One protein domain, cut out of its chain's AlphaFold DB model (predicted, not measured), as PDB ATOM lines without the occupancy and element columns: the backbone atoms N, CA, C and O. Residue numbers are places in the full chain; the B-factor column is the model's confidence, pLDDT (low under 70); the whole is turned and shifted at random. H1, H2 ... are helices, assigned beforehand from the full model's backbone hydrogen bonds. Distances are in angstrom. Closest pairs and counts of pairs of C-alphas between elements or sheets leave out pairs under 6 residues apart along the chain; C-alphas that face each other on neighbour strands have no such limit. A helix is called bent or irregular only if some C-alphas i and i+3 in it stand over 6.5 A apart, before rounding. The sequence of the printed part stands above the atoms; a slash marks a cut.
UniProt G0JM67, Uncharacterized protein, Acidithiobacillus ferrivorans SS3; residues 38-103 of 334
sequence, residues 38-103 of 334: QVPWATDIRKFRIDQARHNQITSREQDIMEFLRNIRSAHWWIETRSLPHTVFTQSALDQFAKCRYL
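This is residues 38 to 103 of the 334 residues of an uncharacterized protein of Acidithiobacillus ferrivorans SS3 (UniProt G0JM67). The longest helix, H1, makes a loose hairpin with H2; short H3 packs on H1, and H4 crosses H2. The printed part has 66 residues, with four named helices, H1 to H4 in that order along the chain, holding 56 of them, and no named strand; its class is all helix. The whole is compact, radius of gyration of the C-alphas 11.3 A, spans 33 by 28 by 17 A.

H1, residues 38 to 56, runs 26.7 A from C-alpha 38 at (-6.355, 37.350, 17.621). H2 is residues 60 to 71, 19.5 A; H3, residues 75 to 83, 14.5 A, is irregular, C-alphas 80 and 83 lying 7.5 A apart. H4, residues 86 to 101, runs 22.4 A to C-alpha 101 at (6.829, 46.394, 36.101).

H1 and H2, a hairpin, only just touch, with 3 pairs of C-alphas within 8 A, closest Ile 50 and Met 66, 7.5 A, at a shallow tilt of 12 degrees, opposite ways. H1 touches H3 with residues 38 to 46 alone, closest C-alphas Ala 42 and Ala 75, 5.1 A. H2 touches H4 at a steep tilt of 58 degrees, closest C-alphas Phe 68 and Phe 97, 5.6 A. Every O i to N i+4 pair is within hydrogen-bond range in H1 and H4, 4 of 5 in H3, and 3 of 8 in H2, with 5 of its 9 O i to N i+3 pairs.

The printed part has no cut; its three links are tight. The C-alphas farthest apart, Gln 38 and Ser 60, are 32.9 A apart. Residues 38, 56 to 64, 76 and 97 to 103 have pLDDT under 70.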
ATOM      1  N   GLN A  38      -7.703  36.797  17.445       62.88
ATOM      2  CA  GLN A  38      -6.355  37.350  17.621       62.88
ATOM      3  C   GLN A  38      -5.417  36.388  18.347       62.88
ATOM      4  O   GLN A  38      -4.240  36.326  18.010       62.88
ATOM      5  N   VAL A  39      -5.918  35.645  19.337       74.19
ATOM      6  CA  VAL A  39      -5.087  34.788  20.197       74.19
ATOM      7  C   VAL A  39      -4.327  33.707  19.410       74.19
ATOM      8  O   VAL A  39      -3.116  33.600  19.623       74.19
ATOM      9  N   PRO A  40      -4.940  32.952  18.473       78.56
ATOM     10  CA  PRO A  40      -4.206  31.969  17.674       78.56
ATOM     11  C   PRO A  40      -3.108  32.612  16.818       78.56
ATOM     12  O   PRO A  40      -1.961  32.181  16.854       78.56
ATOM     13  N   TRP A  41      -3.426  33.709  16.128       77.75
ATOM     14  CA  TRP A  41      -2.476  34.398  15.254       77.75
ATOM     15  C   TRP A  41      -1.306  35.024  16.026       77.75
ATOM     16  O   TRP A  41      -0.145  34.868  15.653       77.75
ATOM     17  N   ALA A  42      -1.597  35.686  17.145       81.12
ATOM     18  CA  ALA A  42      -0.578  36.240  18.027       81.12
ATOM     19  C   ALA A  42       0.318  35.151  18.635       81.12
ATOM     20  O   ALA A  42       1.493  35.403  18.890       81.12
ATOM     21  N   THR A  43      -0.210  33.940  18.842       82.88
ATOM     22  CA  THR A  43       0.576  32.800  19.331       82.88
ATOM     23  C   THR A  43       1.628  32.375  18.307       82.88
ATOM     24  O   THR A  43       2.777  32.163  18.690       82.88
ATOM     25  N   ASP A  44       1.270  32.326  17.024       84.69
ATOM     26  CA  ASP A  44       2.210  32.000  15.944       84.69
ATOM     27  C   ASP A  44       3.296  33.082  15.799       84.69
ATOM     28  O   ASP A  44       4.484  32.769  15.710       84.69
ATOM     29  N   ILE A  45       2.912  34.364  15.875       83.69
ATOM     30  CA  ILE A  45       3.864  35.489  15.855       83.69
ATOM     31  C   ILE A  45       4.815  35.428  17.057       83.69
ATOM     32  O   ILE A  45       6.022  35.636  16.907       83.69
ATOM     33  N   ARG A  46       4.285  35.129  18.252       87.50
ATOM     34  CA  ARG A  46       5.068  34.997  19.485       87.50
ATOM     35  C   ARG A  46       6.117  33.897  19.362       87.50
ATOM     36  O   ARG A  46       7.265  34.145  19.717       87.50
ATOM     37  N   LYS A  47       5.745  32.722  18.842       84.94
ATOM     38  CA  LYS A  47       6.684  31.613  18.602       84.94
ATOM     39  C   LYS A  47       7.824  32.051  17.685       84.94
ATOM     40  O   LYS A  47       8.976  32.035  18.099       84.94
ATOM     41  N   PHE A  48       7.486  32.592  16.513       84.62
ATOM     42  CA  PHE A  48       8.476  33.061  15.542       84.62
ATOM     43  C   PHE A  48       9.462  34.085  16.132       84.62
ATOM     44  O   PHE A  48      10.669  34.000  15.914       84.62
ATOM     45  N   ARG A  49       8.964  35.061  16.902       84.25
ATOM     46  CA  ARG A  49       9.804  36.101  17.518       84.25
ATOM     47  C   ARG A  49      10.694  35.569  18.633       84.25
ATOM     48  O   ARG A  49      11.829  36.024  18.753       84.25
ATOM     49  N   ILE A  50      10.197  34.625  19.425       82.38
ATOM     50  CA  ILE A  50      10.984  33.950  20.461       82.38
ATOM     51  C   ILE A  50      12.105  33.135  19.821       82.38
ATOM     52  O   ILE A  50      13.248  33.228  20.263       82.38
ATOM     53  N   ASP A  51      11.809  32.399  18.754       82.06
ATOM     54  CA  ASP A  51      12.821  31.618  18.048       82.06
ATOM     55  C   ASP A  51      13.875  32.533  17.423       82.06
ATOM     56  O   ASP A  51      15.069  32.295  17.593       82.06
ATOM     57  N   GLN A  52      13.464  33.644  16.803       78.62
ATOM     58  CA  GLN A  52      14.392  34.653  16.288       78.62
ATOM     59  C   GLN A  52      15.275  35.251  17.399       78.62
ATOM     60  O   GLN A  52      16.474  35.430  17.197       78.62
ATOM     61  N   ALA A  53      14.710  35.547  18.574       75.50
ATOM     62  CA  ALA A  53      15.469  36.064  19.710       75.50
ATOM     63  C   ALA A  53      16.472  35.037  20.253       75.50
ATOM     64  O   ALA A  53      17.602  35.405  20.549       75.50
ATOM     65  N   ARG A  54      16.104  33.750  20.324       75.00
ATOM     66  CA  ARG A  54      17.011  32.660  20.731       75.00
ATOM     67  C   ARG A  54      18.198  32.499  19.782       75.00
ATOM     68  O   ARG A  54      19.306  32.272  20.247       75.00
ATOM     69  N   HIS A  55      17.977  32.642  18.477       70.44
ATOM     70  CA  HIS A  55      19.037  32.514  17.471       70.44
ATOM     71  C   HIS A  55      19.986  33.723  17.434       70.44
ATOM     72  O   HIS A  55      21.130  33.580  17.011       70.44
ATOM     73  N   ASN A  56      19.528  34.895  17.884       65.50
ATOM     74  CA  ASN A  56      20.309  36.132  17.879       65.50
ATOM     75  C   ASN A  56      21.051  36.414  19.201       65.50
ATOM     76  O   ASN A  56      21.796  37.387  19.249       65.50
ATOM     77  N   GLN A  57      20.876  35.595  20.249       57.22
ATOM     78  CA  GLN A  57      21.560  35.757  21.542       57.22
ATOM     79  C   GLN A  57      23.078  35.587  21.392       57.22
ATOM     80  O   GLN A  57      23.595  34.471  21.398       57.22
ATOM     81  N   ILE A  58      23.799  36.702  21.284       51.41
ATOM     82  CA  ILE A  58      25.269  36.738  21.253       51.41
ATOM     83  C   ILE A  58      25.814  37.522  22.462       51.41
ATOM     84  O   ILE A  58      27.000  37.422  22.774       51.41
ATOM     85  N   THR A  59      24.977  38.251  23.220       51.12
ATOM     86  CA  THR A  59      25.454  39.100  24.330       51.12
ATOM     87  C   THR A  59      24.639  39.020  25.629       51.12
ATOM     88  O   THR A  59      23.437  38.780  25.641       51.12
ATOM     89  N   SER A  60      25.307  39.283  26.762       49.66
ATOM     90  CA  SER A  60      24.747  39.239  28.129       49.66
ATOM     91  C   SER A  60      23.532  40.156  28.359       49.66
ATOM     92  O   SER A  60      22.743  39.883  29.253       49.66
ATOM     93  N   ARG A  61      23.340  41.204  27.543       50.53
ATOM     94  CA  ARG A  61      22.190  42.130  27.617       50.53
ATOM     95  C   ARG A  61      20.902  41.542  27.011       50.53
ATOM     96  O   ARG A  61      19.829  42.107  27.182       50.53
ATOM     97  N   GLU A  62      21.006  40.422  26.291       53.72
ATOM     98  CA  GLU A  62      19.898  39.756  25.587       53.72
ATOM     99  C   GLU A  62      19.294  38.586  26.382       53.72
ATOM    100  O   GLU A  62      18.213  38.107  26.037       53.72
ATOM    101  N   GLN A  63      19.942  38.152  27.471       55.56
ATOM    102  CA  GLN A  63      19.405  37.120  28.368       55.56
ATOM    103  C   GLN A  63      18.129  37.602  29.084       55.56
ATOM    104  O   GLN A  63      17.170  36.837  29.197       55.56
ATOM    105  N   ASP A  64      18.051  38.892  29.424       65.69
ATOM    106  CA  ASP A  64      16.880  39.486  30.085       65.69
ATOM    107  C   ASP A  64      15.667  39.629  29.141       65.69
ATOM    108  O   ASP A  64      14.511  39.597  29.564       65.69
ATOM    109  N   ILE A  65      15.898  39.716  27.823       75.06
ATOM    110  CA  ILE A  65      14.827  39.889  26.825       75.06
ATOM    111  C   ILE A  65      13.857  38.708  26.844       75.06
ATOM    112  O   ILE A  65      12.648  38.896  26.695       75.06
ATOM    113  N   MET A  66      14.353  37.491  27.058       76.31
ATOM    114  CA  MET A  66      13.497  36.307  27.138       76.31
ATOM    115  C   MET A  66      12.548  36.357  28.336       76.31
ATOM    116  O   MET A  66      11.384  35.965  28.213       76.31
ATOM    117  N   GLU A  67      13.013  36.879  29.470       75.25
ATOM    118  CA  GLU A  67      12.176  37.108  30.646       75.25
ATOM    119  C   GLU A  67      11.128  38.197  30.376       75.25
ATOM    120  O   GLU A  67       9.951  38.042  30.716       75.25
ATOM    121  N   PHE A  68      11.508  39.266  29.673       81.19
ATOM    122  CA  PHE A  68      10.596  40.352  29.307       81.19
ATOM    123  C   PHE A  68       9.473  39.877  28.389       81.19
ATOM    124  O   PHE A  68       8.295  40.113  28.673       81.19
ATOM    125  N   LEU A  69       9.815  39.130  27.337       83.94
ATOM    126  CA  LEU A  69       8.843  38.564  26.402       83.94
ATOM    127  C   LEU A  69       7.854  37.616  27.105       83.94
ATOM    128  O   LEU A  69       6.703  37.516  26.673       83.94
ATOM    129  N   ARG A  70       8.250  36.965  28.213       81.62
ATOM    130  CA  ARG A  70       7.374  36.054  28.981       81.62
ATOM    131  C   ARG A  70       6.221  36.776  29.649       81.62
ATOM    132  O   ARG A  70       5.134  36.212  29.769       81.62
ATOM    133  N   ASN A  71       6.434  38.031  30.018       78.62
ATOM    134  CA  ASN A  71       5.443  38.843  30.708       78.62
ATOM    135  C   ASN A  71       4.460  39.547  29.756       78.62
ATOM    136  O   ASN A  71       3.437  40.073  30.200       78.62
ATOM    137  N   ILE A  72       4.696  39.524  28.438       84.81
ATOM    138  CA  ILE A  72       3.812  40.179  27.467       84.81
ATOM    139  C   ILE A  72       2.663  39.246  27.067       84.81
ATOM    140  O   ILE A  72       2.776  38.402  26.175       84.81
ATOM    141  N   ARG A  73       1.507  39.432  27.714       84.19
ATOM    142  CA  ARG A  73       0.303  38.615  27.477       84.19
ATOM    143  C   ARG A  73      -0.653  39.181  26.424       84.19
ATOM    144  O   ARG A  73      -1.515  38.451  25.956       84.19
ATOM    145  N   SER A  74      -0.522  40.439  26.007       82.06
ATOM    146  CA  SER A  74      -1.458  41.058  25.053       82.06
ATOM    147  C   SER A  74      -1.284  40.524  23.628       82.06
ATOM    148  O   SER A  74      -0.265  40.786  22.993       82.06
ATOM    149  N   ALA A  75      -2.299  39.844  23.083       74.19
ATOM    150  CA  ALA A  75      -2.296  39.369  21.696       74.19
ATOM    151  C   ALA A  75      -2.188  40.523  20.682       74.19
ATOM    152  O   ALA A  75      -1.549  40.381  19.643       74.19
ATOM    153  N   HIS A  76      -2.778  41.679  20.997       68.12
ATOM    154  CA  HIS A  76      -2.720  42.865  20.144       68.12
ATOM    155  C   HIS A  76      -1.292  43.404  20.005       68.12
ATOM    156  O   HIS A  76      -0.867  43.696  18.893       68.12
ATOM    157  N   TRP A  77      -0.532  43.454  21.104       85.56
ATOM    158  CA  TRP A  77       0.854  43.927  21.087       85.56
ATOM    159  C   TRP A  77       1.715  43.091  20.133       85.56
ATOM    160  O   TRP A  77       2.357  43.643  19.244       85.56
ATOM    161  N   TRP A  78       1.632  41.759  20.238       83.31
ATOM    162  CA  TRP A  78       2.367  40.843  19.360       83.31
ATOM    163  C   TRP A  78       2.040  41.070  17.881       83.31
ATOM    164  O   TRP A  78       2.936  41.047  17.038       83.31
ATOM    165  N   ILE A  79       0.767  41.332  17.570       76.12
ATOM    166  CA  ILE A  79       0.309  41.619  16.210       76.12
ATOM    167  C   ILE A  79       0.870  42.955  15.715       76.12
ATOM    168  O   ILE A  79       1.409  42.995  14.611       76.12
ATOM    169  N   GLU A  80       0.785  44.033  16.488       75.12
ATOM    170  CA  GLU A  80       1.278  45.359  16.078       75.12
ATOM    171  C   GLU A  80       2.799  45.373  15.884       75.12
ATOM    172  O   GLU A  80       3.308  45.929  14.914       75.12
ATOM    173  N   THR A  81       3.542  44.668  16.738       80.00
ATOM    174  CA  THR A  81       5.008  44.622  16.654       80.00
ATOM    175  C   THR A  81       5.542  43.635  15.610       80.00
ATOM    176  O   THR A  81       6.755  43.504  15.437       80.00
ATOM    177  N   ARG A  82       4.662  42.912  14.898       83.88
ATOM    178  CA  ARG A  82       5.036  41.754  14.064       83.88
ATOM    179  C   ARG A  82       5.996  42.077  12.924       83.88
ATOM    180  O   ARG A  82       6.795  41.220  12.568       83.88
ATOM    181  N   SER A  83       5.946  43.285  12.372       82.38
ATOM    182  CA  SER A  83       6.766  43.715  11.231       82.38
ATOM    183  C   SER A  83       8.002  44.523  11.632       82.38
ATOM    184  O   SER A  83       8.771  44.918  10.761       82.38
ATOM    185  N   LEU A  84       8.215  44.772  12.929       83.81
ATOM    186  CA  LEU A  84       9.323  45.611  13.382       83.81
ATOM    187  C   LEU A  84      10.689  44.943  13.137       83.81
ATOM    188  O   LEU A  84      10.829  43.733  13.365       83.81
ATOM    189  N   PRO A  85      11.725  45.706  12.744       84.25
ATOM    190  CA  PRO A  85      13.102  45.218  12.746       84.25
ATOM    191  C   PRO A  85      13.501  44.693  14.129       84.25
ATOM    192  O   PRO A  85      13.010  45.193  15.139       84.25
ATOM    193  N   HIS A  86      14.396  43.704  14.189       80.94
ATOM    194  CA  HIS A  86      14.746  43.019  15.441       80.94
ATOM    195  C   HIS A  86      15.182  43.984  16.558       80.94
ATOM    196  O   HIS A  86      14.665  43.897  17.663       80.94
ATOM    197  N   THR A  87      16.034  44.965  16.250       77.81
ATOM    198  CA  THR A  87      16.503  45.987  17.205       77.81
ATOM    199  C   THR A  87      15.388  46.887  17.747       77.81
ATOM    200  O   THR A  87      15.403  47.278  18.909       77.81
ATOM    201  N   VAL A  88      14.394  47.217  16.921       77.00
ATOM    202  CA  VAL A  88      13.243  48.046  17.324       77.00
ATOM    203  C   VAL A  88      12.226  47.210  18.102       77.00
ATOM    204  O   VAL A  88      11.594  47.692  19.040       77.00
ATOM    205  N   PHE A  89      12.089  45.937  17.736       84.50
ATOM    206  CA  PHE A  89      11.265  44.969  18.445       84.50
ATOM    207  C   PHE A  89      11.782  44.725  19.868       84.50
ATOM    208  O   PHE A  89      10.993  44.770  20.809       84.50
ATOM    209  N   THR A  90      13.092  44.521  20.046       80.44
ATOM    210  CA  THR A  90      13.694  44.323  21.372       80.44
ATOM    211  C   THR A  90      13.527  45.558  22.254       80.44
ATOM    212  O   THR A  90      13.122  45.422  23.406       80.44
ATOM    213  N   GLN A  91      13.713  46.763  21.702       77.12
ATOM    214  CA  GLN A  91      13.419  48.009  22.417       77.12
ATOM    215  C   GLN A  91      11.936  48.118  22.804       77.12
ATOM    216  O   GLN A  91      11.609  48.445  23.939       77.12
ATOM    217  N   SER A  92      11.022  47.767  21.896       79.06
ATOM    218  CA  SER A  92       9.581  47.788  22.182       79.06
ATOM    219  C   SER A  92       9.194  46.792  23.283       79.06
ATOM    220  O   SER A  92       8.296  47.065  24.079       79.06
ATOM    221  N   ALA A  93       9.858  45.631  23.339       82.75
ATOM    222  CA  ALA A  93       9.662  44.634  24.391       82.75
ATOM    223  C   ALA A  93      10.169  45.134  25.752       82.75
ATOM    224  O   ALA A  93       9.482  44.954  26.756       82.75
ATOM    225  N   LEU A  94      11.324  45.809  25.773       77.94
ATOM    226  CA  LEU A  94      11.875  46.473  26.959       77.94
ATOM    227  C   LEU A  94      10.925  47.550  27.494       77.94
ATOM    228  O   LEU A  94      10.594  47.544  28.678       77.94
ATOM    229  N   ASP A  95      10.423  48.425  26.622       77.75
ATOM    230  CA  ASP A  95       9.487  49.488  27.000       77.75
ATOM    231  C   ASP A  95       8.169  48.912  27.540       77.75
ATOM    232  O   ASP A  95       7.595  49.419  28.508       77.75
ATOM    233  N   GLN A  96       7.673  47.833  26.925       74.44
ATOM    234  CA  GLN A  96       6.470  47.144  27.384       74.44
ATOM    235  C   GLN A  96       6.689  46.473  28.744       74.44
ATOM    236  O   GLN A  96       5.806  46.525  29.597       74.44
ATOM    237  N   PHE A  97       7.860  45.875  28.970       69.06
ATOM    238  CA  PHE A  97       8.219  45.300  30.260       69.06
ATOM    239  C   PHE A  97       8.359  46.367  31.345       69.06
ATOM    240  O   PHE A  97       7.800  46.189  32.425       69.06
ATOM    241  N   ALA A  98       9.014  47.494  31.054       64.12
ATOM    242  CA  ALA A  98       9.089  48.624  31.973       64.12
ATOM    243  C   ALA A  98       7.678  49.060  32.401       64.12
ATOM    244  O   ALA A  98       7.396  49.110  33.593       64.12
ATOM    245  N   LYS A  99       6.751  49.239  31.448       64.50
ATOM    246  CA  LYS A  99       5.334  49.542  31.732       64.50
ATOM    247  C   LYS A  99       4.646  48.468  32.586       64.50
ATOM    248  O   LYS A  99       3.885  48.814  33.482       64.50
ATOM    249  N   CYS A 100       4.905  47.182  32.339       53.38
ATOM    250  CA  CYS A 100       4.340  46.085  33.133       53.38
ATOM    251  C   CYS A 100       4.911  46.017  34.561       53.38
ATOM    252  O   CYS A 100       4.159  45.718  35.485       53.38
ATOM    253  N   ARG A 101       6.199  46.332  34.767       46.38
ATOM    254  CA  ARG A 101       6.829  46.394  36.101       46.38
ATOM    255  C   ARG A 101       6.234  47.504  36.970       46.38
ATOM    256  O   ARG A 101       6.212  47.372  38.185       46.38
ATOM    257  N   TYR A 102       5.721  48.566  36.350       45.44
ATOM    258  CA  TYR A 102       5.005  49.635  37.051       45.44
ATOM    259  C   TYR A 102       3.536  49.296  37.370       45.44
ATOM    260  O   TYR A 102       2.934  49.985  38.184       45.44
ATOM    261  N   LEU A 103       2.951  48.249  36.770       41.53
ATOM    262  CA  LEU A 103       1.528  47.897  36.936       41.53
ATOM    263  C   LEU A 103       1.280  46.594  37.712       41.53
ATOM    264  O   LEU A 103       0.170  46.384  38.198       41.53
TER     265      LEU A 103